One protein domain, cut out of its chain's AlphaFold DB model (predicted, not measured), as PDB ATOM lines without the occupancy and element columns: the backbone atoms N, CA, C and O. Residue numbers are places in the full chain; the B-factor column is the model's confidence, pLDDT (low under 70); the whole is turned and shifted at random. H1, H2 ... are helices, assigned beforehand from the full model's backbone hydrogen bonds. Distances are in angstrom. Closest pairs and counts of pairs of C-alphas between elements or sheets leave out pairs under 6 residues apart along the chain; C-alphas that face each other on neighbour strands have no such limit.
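AT A GLANCE: This is residues 12 to 40 and 205 to 349 of the 357 residues of an uncharacterized protein of Oncopeltus fasciatus (UniProt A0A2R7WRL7). Two groups of helices lie at the two ends of the domain, with H8 between them near the middle. At one end H5 and H6 form a helical hairpin with H4 beside H6; at the other H10 has H2, H9 and H11 packed round it, with H12 on H9. The printed part has 174 residues, with twelve named helices, H1 to H12 in order along the chain, and no named strand; the class is all helix, and the named helices hold 118 residues. The helix packing is part aligned and part crossed. The whole is compact, with a radius of gyration of the C-alphas of 16.9 A and spans of 50 by 35 by 34 A.

HOW THE PARTS SIT: The longest helix by residues, H6, residues 237 to 252, touches H5, residues 221 to 231, at a shallow tilt of 8 degrees, opposite ways. The two are a helical hairpin, and their closest C-alphas, those of Ala 228 and Tyr 239, are 6.4 A apart. H4, residues 211 to 217, is close to H6 but not clearly touching, with the closest C-alphas, those of Leu 216 and Thr 246, 6.9 A apart. H7, residues 256 to 259, touches H5, where the C-alphas of Leu 222 and Leu 259 come closest at 6.6 A. H8, residues 265 to 274, is close to H6 but not clearly touching: the closest C-alphas, those of Phe 247 and Met 268, are 6.1 A apart, and the lines are about perpendicular at 90 degrees. The hub is H10, residues 291 to 304, which touches H8 at a steep tilt of 51 degrees, with the closest C-alphas, those of Ala 273 and His 301, 5.7 A apart. H10 also touches H2, residues 21 to 30, at a shallow tilt of 31 degrees, opposite ways, and the closest C-alphas, those of Val 30 and Ala 293, are 4.9 A apart. With residues 291 to 294 alone H10 touches H9, residues 279 to 287, its partner in a second helical hairpin; the closest C-alphas, those of Ile 282 and Val 294, are 6.0 A apart. H11, residues 319 to 330, touches H10 at a steep tilt of 46 degrees, closest at the C-alphas of Ile 295 and Glu 319, 6.8 A. H12, residues 335 to 349, touches H9 at a shallow tilt of 20 degrees, the same way, closest at the C-alphas of Glu 283 and Ala 340, 6.1 A. H1, residues 12 to 17, touches no helix but is near H10, with the C-alphas of Arg 14 and Leu 304 closest at 6.7 A. H3, residues 35 to 38, is apart from the other helices. Every O i to N i+4 pair is within hydrogen-bond range in H2, H4, H5, H6, H8, H9, H10, H11 and H12, and 1 of 2 in H1; H3 and H7 are too short for such a pair.

IN THESE COORDINATES: H6 is 22.5 A long from C-alpha 237 at (25.458, 49.924, 43.792) to C-alpha 252. H12 is 21.2 A long, H10 20.2 A, H11 16.4 A and H5 15.3 A. H1 begins at C-alpha 12, (37.802, 43.203, 39.422), and H12 ends at C-alpha 349, (24.462, 1.855, 49.011).

THE WHOLE: The two C-alphas farthest apart, those of Leu 205 and Lys 349, are 52.0 A apart. Residues 41 to 204 are not printed, and C-alphas 40 and 205 across this cut are 26.8 A apart. Of the links that are printed whole, that from H10 to H11, residues 305 to 318, is long. The mean pLDDT of the printed part is 87.4, and residues 12 to 13 and 310 to 317 are under 70.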
ATOM      1  N   GLN A  12      38.181  42.790  40.773       54.12
ATOM      2  CA  GLN A  12      37.802  43.203  39.422       54.12
ATOM      3  C   GLN A  12      38.031  42.087  38.388       54.12
ATOM      4  O   GLN A  12      37.208  41.907  37.492       54.12
ATOM      5  N   ASN A  13      39.116  41.319  38.535       64.44
ATOM      6  CA  ASN A  13      39.416  40.168  37.689       64.44
ATOM      7  C   ASN A  13      38.527  38.960  38.015       64.44
ATOM      8  O   ASN A  13      38.326  38.123  37.147       64.44
ATOM      9  N   ARG A  14      37.961  38.854  39.227       72.88
ATOM     10  CA  ARG A  14      37.000  37.783  39.533       72.88
ATOM     11  C   ARG A  14      35.711  38.016  38.767       72.88
ATOM     12  O   ARG A  14      35.341  37.178  37.960       72.88
ATOM     13  N   ARG A  15      35.096  39.197  38.869       72.69
ATOM     14  CA  ARG A  15      33.825  39.475  38.168       72.69
ATOM     15  C   ARG A  15      33.907  39.365  36.642       72.69
ATOM     16  O   ARG A  15      32.903  39.038  36.015       72.69
ATOM     17  N   THR A  16      35.073  39.572  36.025       80.12
ATOM     18  CA  THR A  16      35.252  39.313  34.584       80.12
ATOM     19  C   THR A  16      35.242  37.821  34.244       80.12
ATOM     20  O   THR A  16      34.745  37.462  33.177       80.12
ATOM     21  N   LEU A  17      35.679  36.940  35.154       86.75
ATOM     22  CA  LEU A  17      35.595  35.483  34.977       86.75
ATOM     23  C   LEU A  17      34.157  34.986  34.864       86.75
ATOM     24  O   LEU A  17      33.939  33.941  34.260       86.75
ATOM     25  N   PHE A  18      33.170  35.726  35.383       89.25
ATOM     26  CA  PHE A  18      31.766  35.368  35.188       89.25
ATOM     27  C   PHE A  18      31.412  35.225  33.702       89.25
ATOM     28  O   PHE A  18      30.613  34.366  33.353       89.25
ATOM     29  N   PHE A  19      32.013  36.027  32.820       89.75
ATOM     30  CA  PHE A  19      31.730  36.008  31.381       89.75
ATOM     31  C   PHE A  19      32.532  34.957  30.603       89.75
ATOM     32  O   PHE A  19      32.324  34.826  29.402       89.75
ATOM     33  N   ASN A  20      33.436  34.223  31.258       92.19
ATOM     34  CA  ASN A  20      34.191  33.152  30.617       92.19
ATOM     35  C   ASN A  20      33.249  31.997  30.234       92.19
ATOM     36  O   ASN A  20      32.408  31.582  31.035       92.19
ATOM     37  N   ASP A  21      33.409  31.463  29.022       91.19
ATOM     38  CA  ASP A  21      32.611  30.353  28.499       91.19
ATOM     39  C   ASP A  21      32.683  29.102  29.388       91.19
ATOM     40  O   ASP A  21      31.656  28.457  29.617       91.19
ATOM     41  N   ASP A  22      33.848  28.806  29.976       90.50
ATOM     42  CA  ASP A  22      34.029  27.670  30.884       90.50
ATOM     43  C   ASP A  22      33.178  27.841  32.148       90.50
ATOM     44  O   ASP A  22      32.411  26.949  32.522       90.50
ATOM     45  N   VAL A  23      33.230  29.026  32.762       92.69
ATOM     46  CA  VAL A  23      32.433  29.370  33.950       92.69
ATOM     47  C   VAL A  23      30.942  29.354  33.620       92.69
ATOM     48  O   VAL A  23      30.147  28.776  34.360       92.69
ATOM     49  N   GLN A  24      30.542  29.919  32.481       93.62
ATOM     50  CA  GLN A  24      29.153  29.903  32.029       93.62
ATOM     51  C   GLN A  24      28.647  28.479  31.770       93.62
ATOM     52  O   GLN A  24      27.493  28.179  32.083       93.62
ATOM     53  N   SER A  25      29.483  27.590  31.225       92.12
ATOM     54  CA  SER A  25      29.133  26.180  31.018       92.12
ATOM     55  C   SER A  25      28.917  25.455  32.350       92.12
ATOM     56  O   SER A  25      27.908  24.769  32.519       92.12
ATOM     57  N   ILE A  26      29.793  25.694  33.331       92.25
ATOM     58  CA  ILE A  26      29.679  25.161  34.690       92.25
ATOM     59  C   ILE A  26      28.370  25.630  35.334       92.25
ATOM     60  O   ILE A  26      27.576  24.805  35.782       92.25
ATOM     61  N   LEU A  27      28.090  26.936  35.319       93.62
ATOM     62  CA  LEU A  27      26.875  27.499  35.917       93.62
ATOM     63  C   LEU A  27      25.591  26.980  35.249       93.62
ATOM     64  O   LEU A  27      24.598  26.728  35.936       93.62
ATOM     65  N   LYS A  28      25.606  26.770  33.926       91.38
ATOM     66  CA  LYS A  28      24.486  26.152  33.198       91.38
ATOM     67  C   LYS A  28      24.265  24.697  33.608       91.38
ATOM     68  O   LYS A  28      23.120  24.319  33.797       91.38
ATOM     69  N   ASN A  29      25.331  23.915  33.789       90.06
ATOM     70  CA  ASN A  29      25.237  22.507  34.203       90.06
ATOM     71  C   ASN A  29      24.812  22.345  35.672       90.06
ATOM     72  O   ASN A  29      24.156  21.370  36.038       90.06
ATOM     73  N   VAL A  30      25.171  23.309  36.523       91.00
ATOM     74  CA  VAL A  30      24.742  23.352  37.928       91.00
ATOM     75  C   VAL A  30      23.253  23.708  38.035       91.00
ATOM     76  O   VAL A  30      22.535  23.141  38.862       91.00
ATOM     77  N   THR A  31      22.752  24.583  37.163       88.75
ATOM     78  CA  THR A  31      21.333  24.972  37.122       88.75
ATOM     79  C   THR A  31      20.470  23.829  36.587       88.75
ATOM     80  O   THR A  31      20.718  23.327  35.494       88.75
ATOM     81  N   ASN A  32      19.442  23.409  37.334       84.19
ATOM     82  CA  ASN A  32      18.487  22.437  36.799       84.19
ATOM     83  C   ASN A  32      17.600  23.089  35.719       84.19
ATOM     84  O   ASN A  32      17.367  24.298  35.746       84.19
ATOM     85  N   ILE A  33      17.092  22.302  34.772       82.00
ATOM     86  CA  ILE A  33      16.128  22.774  33.769       82.00
ATOM     87  C   ILE A  33      14.777  22.128  34.059       82.00
ATOM     88  O   ILE A  33      14.446  21.074  33.523       82.00
ATOM     89  N   ASP A  34      13.987  22.793  34.895       81.19
ATOM     90  CA  ASP A  34      12.583  22.464  35.117       81.19
ATOM     91  C   ASP A  34      11.676  23.288  34.184       81.19
ATOM     92  O   ASP A  34      11.480  24.495  34.367       81.19
ATOM     93  N   TYR A  35      11.109  22.636  33.164       73.25
ATOM     94  CA  TYR A  35      10.232  23.285  32.187       73.25
ATOM     95  C   TYR A  35       8.936  23.820  32.801       73.25
ATOM     96  O   TYR A  35       8.477  24.888  32.384       73.25
ATOM     97  N   GLU A  36       8.358  23.136  33.791       73.94
ATOM     98  CA  GLU A  36       7.115  23.578  34.431       73.94
ATOM     99  C   GLU A  36       7.342  24.893  35.173       73.94
ATOM    100  O   GLU A  36       6.551  25.835  35.072       73.94
ATOM    101  N   LYS A  37       8.493  25.004  35.839       81.69
ATOM    102  CA  LYS A  37       8.886  26.223  36.539       81.69
ATOM    103  C   LYS A  37       9.268  27.360  35.586       81.69
ATOM    104  O   LYS A  37       8.854  28.502  35.803       81.69
ATOM    105  N   ILE A  38      10.004  27.072  34.509       81.12
ATOM    106  CA  ILE A  38      10.447  28.071  33.511       81.12
ATOM    107  C   ILE A  38       9.265  28.672  32.731       81.12
ATOM    108  O   ILE A  38       9.252  29.870  32.403       81.12
ATOM    109  N   PHE A  39       8.269  27.843  32.415       75.69
ATOM    110  CA  PHE A  39       7.080  28.230  31.655       75.69
ATOM    111  C   PHE A  39       5.839  28.418  32.526       75.69
ATOM    112  O   PHE A  39       4.732  28.512  31.992       75.69
ATOM    113  N   ARG A  40       6.020  28.560  33.846       75.62
ATOM    114  CA  ARG A  40       4.921  28.781  34.786       75.62
ATOM    115  C   ARG A  40       3.996  29.912  34.309       75.62
ATOM    116  O   ARG A  40       4.482  30.978  33.902       75.62
ATOM    117  N   LEU A 205       9.015  51.628  46.787       93.88
ATOM    118  CA  LEU A 205       9.099  51.522  48.254       93.88
ATOM    119  C   LEU A 205       9.614  50.160  48.738       93.88
ATOM    120  O   LEU A 205      10.303  50.097  49.746       93.88
ATOM    121  N   MET A 206       9.362  49.077  47.997       94.25
ATOM    122  CA  MET A 206       9.860  47.736  48.341       94.25
ATOM    123  C   MET A 206      11.390  47.622  48.428       94.25
ATOM    124  O   MET A 206      11.876  46.652  48.987       94.25
ATOM    125  N   PHE A 207      12.143  48.566  47.854       95.06
ATOM    126  CA  PHE A 207      13.608  48.595  47.928       95.06
ATOM    127  C   PHE A 207      14.133  49.589  48.968       95.06
ATOM    128  O   PHE A 207      15.343  49.736  49.117       95.06
ATOM    129  N   THR A 208      13.243  50.298  49.663       92.44
ATOM    130  CA  THR A 208      13.634  51.213  50.739       92.44
ATOM    131  C   THR A 208      13.875  50.442  52.041       92.44
ATOM    132  O   THR A 208      13.214  49.418  52.257       92.44
ATOM    133  N   PRO A 209      14.793  50.910  52.910       90.75
ATOM    134  CA  PRO A 209      15.037  50.280  54.207       90.75
ATOM    135  C   PRO A 209      13.748  50.158  55.032       90.75
ATOM    136  O   PRO A 209      12.898  51.048  55.012       90.75
ATOM    137  N   GLY A 210      13.586  49.045  55.740       91.81
ATOM    138  CA  GLY A 210      12.383  48.660  56.479       91.81
ATOM    139  C   GLY A 210      11.407  47.847  55.627       91.81
ATOM    140  O   GLY A 210      11.043  46.727  55.979       91.81
ATOM    141  N   TYR A 211      10.989  48.373  54.472       93.94
ATOM    142  CA  TYR A 211      10.103  47.627  53.568       93.94
ATOM    143  C   TYR A 211      10.822  46.472  52.881       93.94
ATOM    144  O   TYR A 211      10.210  45.429  52.654       93.94
ATOM    145  N   PHE A 212      12.096  46.653  52.539       94.38
ATOM    146  CA  PHE A 212      12.888  45.625  51.880       94.38
ATOM    147  C   PHE A 212      13.042  44.376  52.755       94.38
ATOM    148  O   PHE A 212      12.765  43.267  52.299       94.38
ATOM    149  N   GLU A 213      13.378  44.564  54.028       94.06
ATOM    150  CA  GLU A 213      13.497  43.506  55.030       94.06
ATOM    151  C   GLU A 213      12.165  42.760  55.205       94.06
ATOM    152  O   GLU A 213      12.132  41.534  55.123       94.06
ATOM    153  N   ASN A 214      11.040  43.481  55.275       93.12
ATOM    154  CA  ASN A 214       9.707  42.868  55.341       93.12
ATOM    155  C   ASN A 214       9.380  41.987  54.119       93.12
ATOM    156  O   ASN A 214       8.655  40.997  54.230       93.12
ATOM    157  N   VAL A 215       9.845  42.357  52.919       93.25
ATOM    158  CA  VAL A 215       9.622  41.550  51.703       93.25
ATOM    159  C   VAL A 215      10.565  40.344  51.670       93.25
ATOM    160  O   VAL A 215      10.155  39.270  51.221       93.25
ATOM    161  N   LEU A 216      11.791  40.496  52.177       93.38
ATOM    162  CA  LEU A 216      12.744  39.399  52.343       93.38
ATOM    163  C   LEU A 216      12.224  38.336  53.318       93.38
ATOM    164  O   LEU A 216      12.275  37.150  53.001       93.38
ATOM    165  N   GLU A 217      11.664  38.744  54.456       93.31
ATOM    166  CA  GLU A 217      11.083  37.832  55.453       93.31
ATOM    167  C   GLU A 217       9.909  37.016  54.899       93.31
ATOM    168  O   GLU A 217       9.751  35.838  55.223       93.31
ATOM    169  N   LYS A 218       9.123  37.597  53.985       92.31
ATOM    170  CA  LYS A 218       8.044  36.882  53.281       92.31
ATOM    171  C   LYS A 218       8.547  35.801  52.318       92.31
ATOM    172  O   LYS A 218       7.737  35.035  51.798       92.31
ATOM    173  N   GLY A 219       9.851  35.738  52.047       91.25
ATOM    174  CA  GLY A 219      10.451  34.764  51.135       91.25
ATOM    175  C   GLY A 219      10.124  35.015  49.662       91.25
ATOM    176  O   GLY A 219      10.183  34.101  48.846       91.25
ATOM    177  N   TRP A 220       9.758  36.241  49.282       91.12
ATOM    178  CA  TRP A 220       9.427  36.588  47.893       91.12
ATOM    179  C   TRP A 220      10.684  36.866  47.052       91.12
ATOM    180  O   TRP A 220      10.757  37.856  46.323       91.12
ATOM    181  N   PHE A 221      11.684  35.986  47.137       94.75
ATOM    182  CA  PHE A 221      13.025  36.207  46.588       94.75
ATOM    183  C   PHE A 221      13.012  36.438  45.078       94.75
ATOM    184  O   PHE A 221      13.497  37.460  44.599       94.75
ATOM    185  N   LEU A 222      12.382  35.541  44.314       92.94
ATOM    186  CA  LEU A 222      12.328  35.659  42.856       92.94
ATOM    187  C   LEU A 222      11.643  36.957  42.404       92.94
ATOM    188  O   LEU A 222      12.099  37.598  41.463       92.94
ATOM    189  N   PHE A 223      10.596  37.383  43.116       92.62
ATOM    190  CA  PHE A 223       9.927  38.653  42.843       92.62
ATOM    191  C   PHE A 223      10.865  39.843  43.076       92.62
ATOM    192  O   PHE A 223      10.935  40.729  42.228       92.62
ATOM    193  N   ILE A 224      11.621  39.859  44.178       94.94
ATOM    194  CA  ILE A 224      12.617  40.906  44.451       94.94
ATOM    195  C   ILE A 224      13.644  40.974  43.314       94.94
ATOM    196  O   ILE A 224      13.861  42.053  42.763       94.94
ATOM    197  N   LEU A 225      14.229  39.835  42.933       95.69
ATOM    198  CA  LEU A 225      15.279  39.757  41.911       95.69
ATOM    199  C   LEU A 225      14.768  40.208  40.530       95.69
ATOM    200  O   LEU A 225      15.400  41.031  39.867       95.69
ATOM    201  N   GLU A 226      13.588  39.738  40.112       93.50
ATOM    202  CA  GLU A 226      12.956  40.143  38.848       93.50
ATOM    203  C   GLU A 226      12.638  41.644  38.828       93.50
ATOM    204  O   GLU A 226      12.896  42.331  37.833       93.50
ATOM    205  N   ARG A 227      12.109  42.182  39.935       94.56
ATOM    206  CA  ARG A 227      11.819  43.617  40.065       94.56
ATOM    207  C   ARG A 227      13.097  44.454  40.089       94.56
ATOM    208  O   ARG A 227      13.086  45.546  39.524       94.56
ATOM    209  N   ALA A 228      14.177  43.957  40.691       95.62
ATOM    210  CA  ALA A 228      15.462  44.645  40.752       95.62
ATOM    211  C   ALA A 228      16.103  44.749  39.361       95.62
ATOM    212  O   ALA A 228      16.478  45.849  38.959       95.62
ATOM    213  N   CYS A 229      16.135  43.655  38.584       94.12
ATOM    214  CA  CYS A 229      16.641  43.674  37.203       94.12
ATOM    215  C   CYS A 229      15.869  44.623  36.285       94.12
ATOM    216  O   CYS A 229      16.423  45.151  35.326       94.12
ATOM    217  N   LEU A 230      14.574  44.803  36.541       93.56
ATOM    218  CA  LEU A 230      13.748  45.714  35.762       93.56
ATOM    219  C   LEU A 230      13.978  47.179  36.158       93.56
ATOM    220  O   LEU A 230      13.982  48.069  35.307       93.56
ATOM    221  N   GLN A 231      14.131  47.436  37.458       94.88
ATOM    222  CA  GLN A 231      14.204  48.787  38.000       94.88
ATOM    223  C   GLN A 231      15.590  49.420  37.843       94.88
ATOM    224  O   GLN A 231      15.666  50.601  37.508       94.88
ATOM    225  N   PHE A 232      16.655  48.660  38.086       94.56
ATOM    226  CA  PHE A 232      18.021  49.169  38.160       94.56
ATOM    227  C   PHE A 232      18.885  48.669  37.000       94.56
ATOM    228  O   PHE A 232      18.505  47.769  36.252       94.56
ATOM    229  N   GLU A 233      20.058  49.275  36.855       92.56
ATOM    230  CA  GLU A 233      21.115  48.790  35.970       92.56
ATOM    231  C   GLU A 233      22.003  47.770  36.710       92.56
ATOM    232  O   GLU A 233      22.156  47.870  37.928       92.56
ATOM    233  N   PRO A 234      22.627  46.808  36.008       93.00
ATOM    234  CA  PRO A 234      23.384  45.720  36.640       93.00
ATOM    235  C   PRO A 234      24.654  46.155  37.393       93.00
ATOM    236  O   PRO A 234      25.157  45.402  38.218       93.00
ATOM    237  N   ASP A 235      25.184  47.345  37.104       92.12
ATOM    238  CA  ASP A 235      26.344  47.945  37.778       92.12
ATOM    239  C   ASP A 235      25.956  48.976  38.850       92.12
ATOM    240  O   ASP A 235      26.826  49.623  39.434       92.12
ATOM    241  N   ASP A 236      24.661  49.162  39.106       93.75
ATOM    242  CA  ASP A 236      24.179  50.077  40.133       93.75
ATOM    243  C   ASP A 236      24.531  49.547  41.542       93.75
ATOM    244  O   ASP A 236      24.235  48.385  41.844       93.75
ATOM    245  N   PRO A 237      25.130  50.359  42.434       93.25
ATOM    246  CA  PRO A 237      25.458  49.924  43.792       93.25
ATOM    247  C   PRO A 237      24.245  49.411  44.582       93.25
ATOM    248  O   PRO A 237      24.368  48.433  45.325       93.25
ATOM    249  N   LEU A 238      23.064  50.017  44.398       93.69
ATOM    250  CA  LEU A 238      21.837  49.565  45.058       93.69
ATOM    251  C   LEU A 238      21.397  48.203  44.525       93.69
ATOM    252  O   LEU A 238      21.024  47.336  45.313       93.69
ATOM    253  N   TYR A 239      21.487  47.990  43.210       95.06
ATOM    254  CA  TYR A 239      21.192  46.695  42.598       95.06
ATOM    255  C   TYR A 239      22.089  45.602  43.174       95.06
ATOM    256  O   TYR A 239      21.584  44.599  43.672       95.06
ATOM    257  N   VAL A 240      23.407  45.822  43.175       93.44
ATOM    258  CA  VAL A 240      24.376  44.853  43.705       93.44
ATOM    259  C   VAL A 240      24.061  44.524  45.168       93.44
ATOM    260  O   VAL A 240      23.983  43.347  45.517       93.44
ATOM    261  N   SER A 241      23.790  45.538  45.998       94.44
ATOM    262  CA  SER A 241      23.441  45.342  47.410       94.44
ATOM    263  C   SER A 241      22.150  44.538  47.600       94.44
ATOM    264  O   SER A 241      22.118  43.606  48.403       94.44
ATOM    265  N   ILE A 242      21.092  44.852  46.844       95.31
ATOM    266  CA  ILE A 242      19.801  44.151  46.912       95.31
ATOM    267  C   ILE A 242      19.964  42.680  46.527       95.31
ATOM    268  O   ILE A 242      19.451  41.803  47.224       95.31
ATOM    269  N   ILE A 243      20.677  42.403  45.434       95.25
ATOM    270  CA  ILE A 243      20.903  41.040  44.946       95.25
ATOM    271  C   ILE A 243      21.683  40.223  45.983       95.25
ATOM    272  O   ILE A 243      21.233  39.141  46.355       95.25
ATOM    273  N   GLN A 244      22.795  40.758  46.501       94.25
ATOM    274  CA  GLN A 244      23.624  40.083  47.509       94.25
ATOM    275  C   GLN A 244      22.835  39.778  48.788       94.25
ATOM    276  O   GLN A 244      22.761  38.622  49.192       94.25
ATOM    277  N   LYS A 245      22.133  40.774  49.350       95.12
ATOM    278  CA  LYS A 245      21.278  40.582  50.536       95.12
ATOM    279  C   LYS A 245      20.180  39.542  50.309       95.12
ATOM    280  O   LYS A 245      19.845  38.781  51.212       95.12
ATOM    281  N   THR A 246      19.608  39.507  49.105       96.12
ATOM    282  CA  THR A 246      18.585  38.514  48.755       96.12
ATOM    283  C   THR A 246      19.183  37.109  48.716       96.12
ATOM    284  O   THR A 246      18.578  36.186  49.252       96.12
ATOM    285  N   PHE A 247      20.373  36.937  48.131       95.75
ATOM    286  CA  PHE A 247      21.071  35.648  48.103       95.75
ATOM    287  C   PHE A 247      21.474  35.168  49.495       95.75
ATOM    288  O   PHE A 247      21.209  34.013  49.824       95.75
ATOM    289  N   ASP A 248      22.023  36.048  50.333       94.88
ATOM    290  CA  ASP A 248      22.344  35.716  51.723       94.88
ATOM    291  C   ASP A 248      21.095  35.221  52.471       94.88
ATOM    292  O   ASP A 248      21.137  34.181  53.131       94.88
ATOM    293  N   LYS A 249      19.945  35.892  52.294       95.25
ATOM    294  CA  LYS A 249      18.692  35.487  52.953       95.25
ATOM    295  C   LYS A 249      18.128  34.161  52.431       95.25
ATOM    296  O   LYS A 249      17.533  33.400  53.196       95.25
ATOM    297  N   VAL A 250      18.299  33.861  51.144       95.19
ATOM    298  CA  VAL A 250      17.894  32.567  50.559       95.19
ATOM    299  C   VAL A 250      18.661  31.419  51.213       95.19
ATOM    300  O   VAL A 250      18.064  30.392  51.536       95.19
ATOM    301  N   ILE A 251      19.961  31.611  51.434       92.75
ATOM    302  CA  ILE A 251      20.821  30.622  52.084       92.75
ATOM    303  C   ILE A 251      20.484  30.486  53.567       92.75
ATOM    304  O   ILE A 251      20.279  29.369  54.031       92.75
ATOM    305  N   GLU A 252      20.316  31.603  54.280       92.50
ATOM    306  CA  GLU A 252      19.909  31.611  55.693       92.50
ATOM    307  C   GLU A 252      18.585  30.858  55.916       92.50
ATOM    308  O   GLU A 252      18.427  30.119  56.882       92.50
ATOM    309  N   THR A 253      17.629  31.008  54.995       91.94
ATOM    310  CA  THR A 253      16.322  30.338  55.076       91.94
ATOM    311  C   THR A 253      16.310  28.922  54.489       91.94
ATOM    312  O   THR A 253      15.257  28.284  54.493       91.94
ATOM    313  N   LYS A 254      17.444  28.429  53.963       89.88
ATOM    314  CA  LYS A 254      17.594  27.156  53.229       89.88
ATOM    315  C   LYS A 254      16.585  26.971  52.066       89.88
ATOM    316  O   LYS A 254      16.312  25.852  51.640       89.88
ATOM    317  N   LYS A 255      16.059  28.060  51.481       90.69
ATOM    318  CA  LYS A 255      15.057  28.049  50.383       90.69
ATOM    319  C   LYS A 255      15.681  28.112  48.984       90.69
ATOM    320  O   LYS A 255      15.202  28.801  48.086       90.69
ATOM    321  N   ILE A 256      16.762  27.365  48.778       92.50
ATOM    322  CA  ILE A 256      17.525  27.344  47.517       92.50
ATOM    323  C   ILE A 256      16.654  26.871  46.339       92.50
ATOM    324  O   ILE A 256      16.767  27.394  45.226       92.50
ATOM    325  N   GLN A 257      15.724  25.947  46.603       91.06
ATOM    326  CA  GLN A 257      14.794  25.406  45.611       91.06
ATOM    327  C   GLN A 257      13.954  26.492  44.926       91.06
ATOM    328  O   GLN A 257      13.619  26.343  43.754       91.06
ATOM    329  N   ASP A 258      13.646  27.607  45.600       90.25
ATOM    330  CA  ASP A 258      12.850  28.699  45.024       90.25
ATOM    331  C   ASP A 258      13.566  29.364  43.845       90.25
ATOM    332  O   ASP A 258      12.918  29.748  42.864       90.25
ATOM    333  N   LEU A 259      14.898  29.428  43.891       92.31
ATOM    334  CA  LEU A 259      15.724  29.999  42.830       92.31
ATOM    335  C   LEU A 259      16.268  28.961  41.849       92.31
ATOM    336  O   LEU A 259      16.693  29.359  40.764       92.31
ATOM    337  N   ASP A 260      16.215  27.665  42.158       90.06
ATOM    338  CA  ASP A 260      16.600  26.615  41.208       90.06
ATOM    339  C   ASP A 260      15.739  26.687  39.931       90.06
ATOM    340  O   ASP A 260      14.571  27.081  39.970       90.06
ATOM    341  N   SER A 261      16.315  26.354  38.777       89.62
ATOM    342  CA  SER A 261      15.687  26.512  37.452       89.62
ATOM    343  C   SER A 261      15.211  27.937  37.127       89.62
ATOM    344  O   SER A 261      14.297  28.141  36.328       89.62
ATOM    345  N   THR A 262      15.833  28.951  37.732       93.19
ATOM    346  CA  THR A 262      15.648  30.358  37.358       93.19
ATOM    347  C   THR A 262      16.943  30.934  36.799       93.19
ATOM    348  O   THR A 262      18.039  30.451  37.081       93.19
ATOM    349  N   ARG A 263      16.841  32.045  36.061       93.81
ATOM    350  CA  ARG A 263      18.015  32.773  35.551       93.81
ATOM    351  C   ARG A 263      18.947  33.311  36.647       93.81
ATOM    352  O   ARG A 263      20.049  33.744  36.337       93.81
ATOM    353  N   PHE A 264      18.498  33.343  37.903       95.44
ATOM    354  CA  PHE A 264      19.245  33.892  39.035       95.44
ATOM    355  C   PHE A 264      20.071  32.851  39.788       95.44
ATOM    356  O   PHE A 264      20.930  33.233  40.581       95.44
ATOM    357  N   PHE A 265      19.855  31.561  39.518       95.12
ATOM    358  CA  PHE A 265      20.558  30.489  40.212       95.12
ATOM    359  C   PHE A 265      22.068  30.534  39.972       95.12
ATOM    360  O   PHE A 265      22.843  30.558  40.919       95.12
ATOM    361  N   GLY A 266      22.496  30.630  38.711       94.62
ATOM    362  CA  GLY A 266      23.919  30.712  38.381       94.62
ATOM    363  C   GLY A 266      24.630  31.922  39.008       94.62
ATOM    364  O   GLY A 266      25.656  31.720  39.653       94.62
ATOM    365  N   PRO A 267      24.099  33.160  38.919       94.94
ATOM    366  CA  PRO A 267      24.665  34.306  39.631       94.94
ATOM    367  C   PRO A 267      24.756  34.114  41.148       94.94
ATOM    368  O   PRO A 267      25.740  34.535  41.748       94.94
ATOM    369  N   MET A 268      23.763  33.466  41.766       95.56
ATOM    370  CA  MET A 268      23.791  33.143  43.195       95.56
ATOM    371  C   MET A 268      24.915  32.157  43.523       95.56
ATOM    372  O   MET A 268      25.703  32.410  44.426       95.56
ATOM    373  N   VAL A 269      25.023  31.061  42.764       95.25
ATOM    374  CA  VAL A 269      26.094  30.064  42.922       95.25
ATOM    375  C   VAL A 269      27.466  30.713  42.757       95.25
ATOM    376  O   VAL A 269      28.368  30.462  43.551       95.25
ATOM    377  N   TYR A 270      27.610  31.588  41.762       94.88
ATOM    378  CA  TYR A 270      28.842  32.329  41.524       94.88
ATOM    379  C   TYR A 270      29.205  33.246  42.701       94.88
ATOM    380  O   TYR A 270      30.335  33.207  43.180       94.88
ATOM    381  N   TYR A 271      28.241  34.025  43.204       93.56
ATOM    382  CA  TYR A 271      28.426  34.882  44.377       93.56
ATOM    383  C   TYR A 271      28.848  34.073  45.613       93.56
ATOM    384  O   TYR A 271      29.801  34.433  46.296       93.56
ATOM    385  N   LEU A 272      28.194  32.944  45.876       93.19
ATOM    386  CA  LEU A 272      28.510  32.097  47.028       93.19
ATOM    387  C   LEU A 272      29.882  31.428  46.904       93.19
ATOM    388  O   LEU A 272      30.600  31.319  47.897       93.19
ATOM    389  N   ALA A 273      30.277  31.034  45.689       92.31
ATOM    390  CA  ALA A 273      31.609  30.504  45.416       92.31
ATOM    391  C   ALA A 273      32.704  31.566  45.600       92.31
ATOM    392  O   ALA A 273      33.764  31.264  46.153       92.31
ATOM    393  N   GLU A 274      32.437  32.814  45.205       89.88
ATOM    394  CA  GLU A 274      33.327  33.955  45.451       89.88
ATOM    395  C   GLU A 274      33.519  34.212  46.955       89.88
ATOM    396  O   GLU A 274      34.639  34.480  47.383       89.88
ATOM    397  N   GLN A 275      32.457  34.073  47.759       88.25
ATOM    398  CA  GLN A 275      32.487  34.250  49.218       88.25
ATOM    399  C   GLN A 275      32.922  32.993  50.002       88.25
ATOM    400  O   GLN A 275      32.914  33.017  51.229       88.25
ATOM    401  N   GLU A 276      33.265  31.892  49.323       87.75
ATOM    402  CA  GLU A 276      33.621  30.591  49.928       87.75
ATOM    403  C   GLU A 276      32.512  29.965  50.814       87.75
ATOM    404  O   GLU A 276      32.766  29.064  51.615       87.75
ATOM    405  N   LYS A 277      31.250  30.381  50.629       88.69
ATOM    406  CA  LYS A 277      30.071  29.907  51.382       88.69
ATOM    407  C   LYS A 277      29.303  28.828  50.608       88.69
ATOM    408  O   LYS A 277      28.185  29.054  50.151       88.69
ATOM    409  N   LEU A 278      29.916  27.658  50.418       90.50
ATOM    410  CA  LEU A 278      29.357  26.582  49.582       90.50
ATOM    411  C   LEU A 278      28.623  25.483  50.361       90.50
ATOM    412  O   LEU A 278      27.920  24.686  49.747       90.50
ATOM    413  N   GLU A 279      28.744  25.456  51.686       90.06
ATOM    414  CA  GLU A 279      28.237  24.399  52.577       90.06
ATOM    415  C   GLU A 279      26.770  24.039  52.296       90.06
ATOM    416  O   GLU A 279      26.455  22.903  51.948       90.06
ATOM    417  N   HIS A 280      25.887  25.039  52.334       90.69
ATOM    418  CA  HIS A 280      24.451  24.857  52.112       90.69
ATOM    419  C   HIS A 280      24.094  24.468  50.670       90.69
ATOM    420  O   HIS A 280      23.092  23.794  50.442       90.69
ATOM    421  N   LEU A 281      24.900  24.871  49.678       92.06
ATOM    422  CA  LEU A 281      24.703  24.438  48.291       92.06
ATOM    423  C   LEU A 281      25.074  22.964  48.121       92.06
ATOM    424  O   LEU A 281      24.372  22.238  47.421       92.06
ATOM    425  N   ILE A 282      26.156  22.518  48.762       91.81
ATOM    426  CA  ILE A 282      26.572  21.113  48.742       91.81
ATOM    427  C   ILE A 282      25.510  20.260  49.446       91.81
ATOM    428  O   ILE A 282      25.051  19.281  48.864       91.81
ATOM    429  N   GLU A 283      25.056  20.671  50.634       91.00
ATOM    430  CA  GLU A 283      23.952  20.032  51.370       91.00
ATOM    431  C   GLU A 283      22.694  19.900  50.492       91.00
ATOM    432  O   GLU A 283      22.119  18.813  50.374       91.00
ATOM    433  N   TYR A 284      22.310  20.981  49.802       91.81
ATOM    434  CA  TYR A 284      21.191  20.981  48.861       91.81
ATOM    435  C   TYR A 284      21.396  19.948  47.747       91.81
ATOM    436  O   TYR A 284      20.562  19.066  47.567       91.81
ATOM    437  N   PHE A 285      22.514  19.989  47.018       91.94
ATOM    438  CA  PHE A 285      22.734  19.067  45.899       91.94
ATOM    439  C   PHE A 285      22.828  17.597  46.326       91.94
ATOM    440  O   PHE A 285      22.353  16.735  45.587       91.94
ATOM    441  N   LEU A 286      23.384  17.303  47.505       90.69
ATOM    442  CA  LEU A 286      23.411  15.947  48.059       90.69
ATOM    443  C   LEU A 286      22.003  15.442  48.389       90.69
ATOM    444  O   LEU A 286      21.674  14.301  48.078       90.69
ATOM    445  N   THR A 287      21.149  16.305  48.944       89.81
ATOM    446  CA  THR A 287      19.757  15.958  49.276       89.81
ATOM    447  C   THR A 287      18.937  15.580  48.034       89.81
ATOM    448  O   THR A 287      18.071  14.712  48.111       89.81
ATOM    449  N   TYR A 288      19.225  16.191  46.880       87.62
ATOM    450  CA  TYR A 288      18.527  15.942  45.608       87.62
ATOM    451  C   TYR A 288      19.239  14.943  44.675       87.62
ATOM    452  O   TYR A 288      18.912  14.891  43.491       87.62
ATOM    453  N   ASP A 289      20.203  14.164  45.176       87.44
ATOM    454  CA  ASP A 289      20.952  13.161  44.396       87.44
ATOM    455  C   ASP A 289      21.702  13.745  43.174       87.44
ATOM    456  O   ASP A 289      21.760  13.162  42.091       87.44
ATOM    457  N   ARG A 290      22.277  14.950  43.319       88.62
ATOM    458  CA  ARG A 290      22.984  15.680  42.245       88.62
ATOM    459  C   ARG A 290      24.482  15.817  42.511       88.62
ATOM    460  O   ARG A 290      25.020  16.926  42.529       88.62
ATOM    461  N   LEU A 291      25.187  14.694  42.649       89.12
ATOM    462  CA  LEU A 291      26.640  14.688  42.874       89.12
ATOM    463  C   LEU A 291      27.425  15.407  41.762       89.12
ATOM    464  O   LEU A 291      28.348  16.166  42.046       89.12
ATOM    465  N   SER A 292      27.012  15.256  40.501       89.81
ATOM    466  CA  SER A 292      27.658  15.925  39.364       89.81
ATOM    467  C   SER A 292      27.671  17.453  39.507       89.81
ATOM    468  O   SER A 292      28.682  18.093  39.212       89.81
ATOM    469  N   ALA A 293      26.590  18.049  40.027       90.81
ATOM    470  CA  ALA A 293      26.506  19.486  40.295       90.81
ATOM    471  C   ALA A 293      27.499  19.926  41.381       90.81
ATOM    472  O   ALA A 293      28.107  20.990  41.254       90.81
ATOM    473  N   VAL A 294      27.729  19.089  42.396       90.88
ATOM    474  CA  VAL A 294      28.742  19.332  43.433       90.88
ATOM    475  C   VAL A 294      30.148  19.336  42.832       90.88
ATOM    476  O   VAL A 294      30.947  20.219  43.137       90.88
ATOM    477  N   ILE A 295      30.455  18.420  41.912       90.19
ATOM    478  CA  ILE A 295      31.756  18.409  41.224       90.19
ATOM    479  C   ILE A 295      31.949  19.665  40.373       90.19
ATOM    480  O   ILE A 295      33.022  20.268  40.383       90.19
ATOM    481  N   TYR A 296      30.911  20.101  39.657       91.69
ATOM    482  CA  TYR A 296      30.941  21.373  38.935       91.69
ATOM    483  C   TYR A 296      31.152  22.571  39.874       91.69
ATOM    484  O   TYR A 296      31.884  23.495  39.520       91.69
ATOM    485  N   LEU A 297      30.586  22.538  41.082       91.69
ATOM    486  CA  LEU A 297      30.790  23.562  42.105       91.69
ATOM    487  C   LEU A 297      32.243  23.604  42.606       91.69
ATOM    488  O   LEU A 297      32.821  24.683  42.715       91.69
ATOM    489  N   ILE A 298      32.861  22.441  42.836       89.62
ATOM    490  CA  ILE A 298      34.282  22.334  43.204       89.62
ATOM    491  C   ILE A 298      35.169  22.868  42.072       89.62
ATOM    492  O   ILE A 298      36.093  23.643  42.314       89.62
ATOM    493  N   LYS A 299      34.861  22.520  40.813       89.00
ATOM    494  CA  LYS A 299      35.564  23.067  39.639       89.00
ATOM    495  C   LYS A 299      35.460  24.591  39.580       89.00
ATOM    496  O   LYS A 299      36.469  25.248  39.345       89.00
ATOM    497  N   LEU A 300      34.275  25.152  39.832       90.81
ATOM    498  CA  LEU A 300      34.084  26.601  39.902       90.81
ATOM    499  C   LEU A 300      34.935  27.227  41.013       90.81
ATOM    500  O   LEU A 300      35.613  28.219  40.766       90.81
ATOM    501  N   HIS A 301      34.931  26.639  42.211       89.19
ATOM    502  CA  HIS A 301      35.736  27.118  43.335       89.19
ATOM    503  C   HIS A 301      37.231  27.149  42.992       89.19
ATOM    504  O   HIS A 301      37.883  28.166  43.216       89.19
ATOM    505  N   ASN A 302      37.749  26.089  42.368       87.06
ATOM    506  CA  ASN A 302      39.150  26.010  41.946       87.06
ATOM    507  C   ASN A 302      39.519  27.076  40.896       87.06
ATOM    508  O   ASN A 302      40.639  27.578  40.909       87.06
ATOM    509  N   ILE A 303      38.592  27.441  39.997       87.31
ATOM    510  CA  ILE A 303      38.801  28.521  39.015       87.31
ATOM    511  C   ILE A 303      38.842  29.891  39.705       87.31
ATOM    512  O   ILE A 303      39.648  30.744  39.339       87.31
ATOM    513  N   LEU A 304      37.962  30.119  40.685       86.44
ATOM    514  CA  LEU A 304      37.866  31.403  41.386       86.44
ATOM    515  C   LEU A 304      38.995  31.620  42.395       86.44
ATOM    516  O   LEU A 304      39.398  32.765  42.609       86.44
ATOM    517  N   HIS A 305      39.522  30.539  42.974       85.88
ATOM    518  CA  HIS A 305      40.568  30.577  43.993       85.88
ATOM    519  C   HIS A 305      41.760  29.675  43.615       85.88
ATOM    520  O   HIS A 305      41.941  28.611  44.214       85.88
ATOM    521  N   PRO A 306      42.613  30.091  42.655       82.19
ATOM    522  CA  PRO A 306      43.766  29.298  42.209       82.19
ATOM    523  C   PRO A 306      44.776  28.971  43.320       82.19
ATOM    524  O   PRO A 306      45.431  27.935  43.275       82.19
ATOM    525  N   ASP A 307      44.869  29.815  44.349       79.75
ATOM    526  CA  ASP A 307      45.766  29.618  45.501       79.75
ATOM    527  C   ASP A 307      45.282  28.505  46.452       79.75
ATOM    528  O   ASP A 307      45.962  28.123  47.404       79.75
ATOM    529  N   LYS A 308      44.060  28.017  46.228       76.38
ATOM    530  CA  LYS A 308      43.279  27.170  47.130       76.38
ATOM    531  C   LYS A 308      42.762  25.909  46.420       76.38
ATOM    532  O   LYS A 308      41.770  25.315  46.839       76.38
ATOM    533  N   VAL A 309      43.434  25.474  45.362       73.12
ATOM    534  CA  VAL A 309      43.031  24.278  44.613       73.12
ATOM    535  C   VAL A 309      43.156  23.034  45.492       73.12
ATOM    536  O   VAL A 309      44.202  22.800  46.094       73.12
ATOM    537  N   CYS A 310      42.091  22.234  45.556       65.06
ATOM    538  CA  CYS A 310      42.139  20.945  46.244       65.06
ATOM    539  C   CYS A 310      43.106  19.978  45.557       65.06
ATOM    540  O   CYS A 310      43.155  19.884  44.329       65.06
ATOM    541  N   SER A 311      43.837  19.219  46.370       57.75
ATOM    542  CA  SER A 311      44.971  18.387  45.950       57.75
ATOM    543  C   SER A 311      44.598  17.248  44.983       57.75
ATOM    544  O   SER A 311      45.456  16.727  44.268       57.75
ATOM    545  N   ILE A 312      43.322  16.847  44.939       59.09
ATOM    546  CA  ILE A 312      42.833  15.739  44.110       59.09
ATOM    547  C   ILE A 312      42.270  16.280  42.794       59.09
ATOM    548  O   ILE A 312      41.213  16.911  42.746       59.09
ATOM    549  N   SER A 313      42.972  15.984  41.697       55.69
ATOM    550  CA  SER A 313      42.449  16.197  40.346       55.69
ATOM    551  C   SER A 313      41.266  15.256  40.083       55.69
ATOM    552  O   SER A 313      41.341  14.064  40.374       55.69
ATOM    553  N   SER A 314      40.161  15.798  39.561       55.69
ATOM    554  CA  SER A 314      38.912  15.069  39.318       55.69
ATOM    555  C   SER A 314      39.103  13.964  38.268       55.69
ATOM    556  O   SER A 314      38.892  14.192  37.075       55.69
ATOM    557  N   LEU A 315      39.511  12.768  38.693       57.16
ATOM    558  CA  LEU A 315      39.521  11.581  37.842       57.16
ATOM    559  C   LEU A 315      38.077  11.072  37.656       57.16
ATOM    560  O   LEU A 315      37.332  10.989  38.640       57.16
ATOM    561  N   PRO A 316      37.656  10.726  36.423       60.72
ATOM    562  CA  PRO A 316      36.335  10.151  36.177       60.72
ATOM    563  C   PRO A 316      36.139   8.883  37.020       60.72
ATOM    564  O   PRO A 316      36.970   7.981  36.965       60.72
ATOM    565  N   GLY A 317      35.059   8.818  37.803       67.44
ATOM    566  CA  GLY A 317      34.752   7.681  38.685       67.44
ATOM    567  C   GLY A 317      35.106   7.871  40.168       67.44
ATOM    568  O   GLY A 317      34.597   7.120  40.992       67.44
ATOM    569  N   HIS A 318      35.875   8.906  40.527       77.31
ATOM    570  CA  HIS A 318      36.253   9.232  41.917       77.31
ATOM    571  C   HIS A 318      35.576  10.515  42.438       77.31
ATOM    572  O   HIS A 318      36.156  11.303  43.191       77.31
ATOM    573  N   GLU A 319      34.334  10.764  42.017       82.31
ATOM    574  CA  GLU A 319      33.589  11.982  42.367       82.31
ATOM    575  C   GLU A 319      33.336  12.091  43.881       82.31
ATOM    576  O   GLU A 319      33.553  13.148  44.474       82.31
ATOM    577  N   LEU A 320      32.959  10.985  44.531       83.44
ATOM    578  CA  LEU A 320      32.743  10.956  45.982       83.44
ATOM    579  C   LEU A 320      34.029  11.181  46.778       83.44
ATOM    580  O   LEU A 320      34.007  11.883  47.787       83.44
ATOM    581  N   ASP A 321      35.149  10.631  46.313       83.19
ATOM    582  CA  ASP A 321      36.448  10.808  46.966       83.19
ATOM    583  C   ASP A 321      36.926  12.261  46.838       83.19
ATOM    584  O   ASP A 321      37.414  12.852  47.803       83.19
ATOM    585  N   THR A 322      36.696  12.872  45.669       84.50
ATOM    586  CA  THR A 322      36.967  14.298  45.424       84.50
ATOM    587  C   THR A 322      36.152  15.178  46.373       84.50
ATOM    588  O   THR A 322      36.688  16.118  46.961       84.50
ATOM    589  N   LEU A 323      34.866  14.863  46.562       85.75
ATOM    590  CA  LEU A 323      34.004  15.584  47.495       85.75
ATOM    591  C   LEU A 323      34.477  15.439  48.949       85.75
ATOM    592  O   LEU A 323      34.563  16.436  49.661       85.75
ATOM    593  N   LYS A 324      34.820  14.224  49.387       86.00
ATOM    594  CA  LYS A 324      35.349  13.970  50.739       86.00
ATOM    595  C   LYS A 324      36.603  14.784  51.021       86.00
ATOM    596  O   LYS A 324      36.679  15.443  52.055       86.00
ATOM    597  N   ALA A 325      37.554  14.769  50.088       84.44
ATOM    598  CA  ALA A 325      38.777  15.550  50.208       84.44
ATOM    599  C   ALA A 325      38.469  17.048  50.300       84.44
ATOM    600  O   ALA A 325      38.936  17.707  51.228       84.44
ATOM    601  N   PHE A 326      37.603  17.559  49.419       86.56
ATOM    602  CA  PHE A 326      37.183  18.960  49.435       86.56
ATOM    603  C   PHE A 326      36.567  19.371  50.780       86.56
ATOM    604  O   PHE A 326      36.961  20.386  51.352       86.56
ATOM    605  N   ILE A 327      35.643  18.568  51.321       86.06
ATOM    606  CA  ILE A 327      35.010  18.825  52.624       86.06
ATOM    607  C   ILE A 327      36.051  18.801  53.745       86.06
ATOM    608  O   ILE A 327      36.063  19.705  54.575       86.06
ATOM    609  N   SER A 328      36.952  17.818  53.750       84.25
ATOM    610  CA  SER A 328      37.975  17.698  54.794       84.25
ATOM    611  C   SER A 328      38.975  18.862  54.799       84.25
ATOM    612  O   SER A 328      39.380  19.316  55.865       84.25
ATOM    613  N   GLU A 329      39.342  19.384  53.623       84.25
ATOM    614  CA  GLU A 329      40.281  20.502  53.494       84.25
ATOM    615  C   GLU A 329      39.609  21.855  53.789       84.25
ATOM    616  O   GLU A 329      40.228  22.737  54.389       84.25
ATOM    617  N   ARG A 330      38.348  22.047  53.368       82.69
ATOM    618  CA  ARG A 330      37.665  23.357  53.401       82.69
ATOM    619  C   ARG A 330      36.707  23.539  54.568       82.69
ATOM    620  O   ARG A 330      36.572  24.654  55.065       82.69
ATOM    621  N   TYR A 331      36.074  22.463  55.016       84.25
ATOM    622  CA  TYR A 331      35.021  22.479  56.028       84.25
ATOM    623  C   TYR A 331      35.279  21.456  57.157       84.25
ATOM    624  O   TYR A 331      34.380  20.692  57.504       84.25
ATOM    625  N   PRO A 332      36.466  21.458  57.803       73.94
ATOM    626  CA  PRO A 332      36.892  20.414  58.750       73.94
ATOM    627  C   PRO A 332      36.085  20.333  60.062       73.94
ATOM    628  O   PRO A 332      36.385  19.504  60.914       73.94
ATOM    629  N   LYS A 333      35.116  21.230  60.288       76.19
ATOM    630  CA  LYS A 333      34.301  21.294  61.517       76.19
ATOM    631  C   LYS A 333      32.794  21.331  61.248       76.19
ATOM    632  O   LYS A 333      32.027  21.608  62.168       76.19
ATOM    633  N   ASN A 334      32.363  21.113  60.006       81.19
ATOM    634  CA  ASN A 334      30.953  21.230  59.650       81.19
ATOM    635  C   ASN A 334      30.229  19.886  59.831       81.19
ATOM    636  O   ASN A 334      30.179  19.056  58.923       81.19
ATOM    637  N   SER A 335      29.655  19.689  61.020       80.69
ATOM    638  CA  SER A 335      28.919  18.471  61.376       80.69
ATOM    639  C   SER A 335      27.666  18.248  60.524       80.69
ATOM    640  O   SER A 335      27.331  17.100  60.234       80.69
ATOM    641  N   GLU A 336      26.982  19.311  60.085       83.00
ATOM    642  CA  GLU A 336      25.804  19.197  59.209       83.00
ATOM    643  C   GLU A 336      26.185  18.597  57.852       83.00
ATOM    644  O   GLU A 336      25.503  17.706  57.340       83.00
ATOM    645  N   LEU A 337      27.317  19.030  57.291       85.31
ATOM    646  CA  LEU A 337      27.783  18.573  55.987       85.31
ATOM    647  C   LEU A 337      28.267  17.117  56.015       85.31
ATOM    648  O   LEU A 337      27.994  16.355  55.087       85.31
ATOM    649  N   GLU A 338      28.932  16.702  57.095       85.12
ATOM    650  CA  GLU A 338      29.317  15.303  57.308       85.12
ATOM    651  C   GLU A 338      28.092  14.385  57.448       85.12
ATOM    652  O   GLU A 338      28.061  13.291  56.876       85.12
ATOM    653  N   LEU A 339      27.051  14.841  58.156       86.50
ATOM    654  CA  LEU A 339      25.780  14.121  58.265       86.50
ATOM    655  C   LEU A 339      25.082  13.993  56.906       86.50
ATOM    656  O   LEU A 339      24.592  12.909  56.574       86.50
ATOM    657  N   ALA A 340      25.060  15.063  56.109       86.12
ATOM    658  CA  ALA A 340      24.500  15.044  54.760       86.12
ATOM    659  C   ALA A 340      25.262  14.068  53.848       86.12
ATOM    660  O   ALA A 340      24.646  13.271  53.137       86.12
ATOM    661  N   LEU A 341      26.597  14.060  53.922       87.75
ATOM    662  CA  LEU A 341      27.440  13.139  53.162       87.75
ATOM    663  C   LEU A 341      27.191  11.678  53.554       87.75
ATOM    664  O   LEU A 341      27.016  10.828  52.682       87.75
ATOM    665  N   LYS A 342      27.129  11.379  54.856       87.38
ATOM    666  CA  LYS A 342      26.834  10.025  55.345       87.38
ATOM    667  C   LYS A 342      25.445   9.560  54.907       87.38
ATOM    668  O   LYS A 342      25.297   8.441  54.424       87.38
ATOM    669  N   SER A 343      24.449  10.442  55.001       87.44
ATOM    670  CA  SER A 343      23.080  10.164  54.547       87.44
ATOM    671  C   SER A 343      23.033   9.844  53.050       87.44
ATOM    672  O   SER A 343      22.343   8.911  52.637       87.44
ATOM    673  N   TYR A 344      23.808  10.572  52.242       87.69
ATOM    674  CA  TYR A 344      23.947  10.311  50.811       87.69
ATOM    675  C   TYR A 344      24.645   8.973  50.522       87.69
ATOM    676  O   TYR A 344      24.187   8.210  49.672       87.69
ATOM    677  N   GLU A 345      25.722   8.636  51.237       87.00
ATOM    678  CA  GLU A 345      26.384   7.334  51.082       87.00
ATOM    679  C   GLU A 345      25.456   6.164  51.407       87.00
ATOM    680  O   GLU A 345      25.429   5.168  50.682       87.00
ATOM    681  N   ASP A 346      24.702   6.279  52.498       86.31
ATOM    682  CA  ASP A 346      23.757   5.254  52.925       86.31
ATOM    683  C   ASP A 346      22.614   5.107  51.909       86.31
ATOM    684  O   ASP A 346      22.168   3.989  51.637       86.31
ATOM    685  N   TYR A 347      22.174   6.209  51.293       83.56
ATOM    686  CA  TYR A 347      21.230   6.186  50.176       83.56
ATOM    687  C   TYR A 347      21.826   5.503  48.935       83.56
ATOM    688  O   TYR A 347      21.202   4.602  48.377       83.56
ATOM    689  N   SER A 348      23.055   5.854  48.548       79.25
ATOM    690  CA  SER A 348      23.731   5.293  47.370       79.25
ATOM    691  C   SER A 348      24.063   3.801  47.505       79.25
ATOM    692  O   SER A 348      24.206   3.123  46.487       79.25
ATOM    693  N   LYS A 349      24.212   3.281  48.731       79.56
ATOM    694  CA  LYS A 349      24.462   1.855  49.011       79.56
ATOM    695  C   LYS A 349      23.191   1.000  48.964       79.56
ATOM    696  O   LYS A 349      23.297  -0.222  48.854       79.56
TER     697      LYS A 349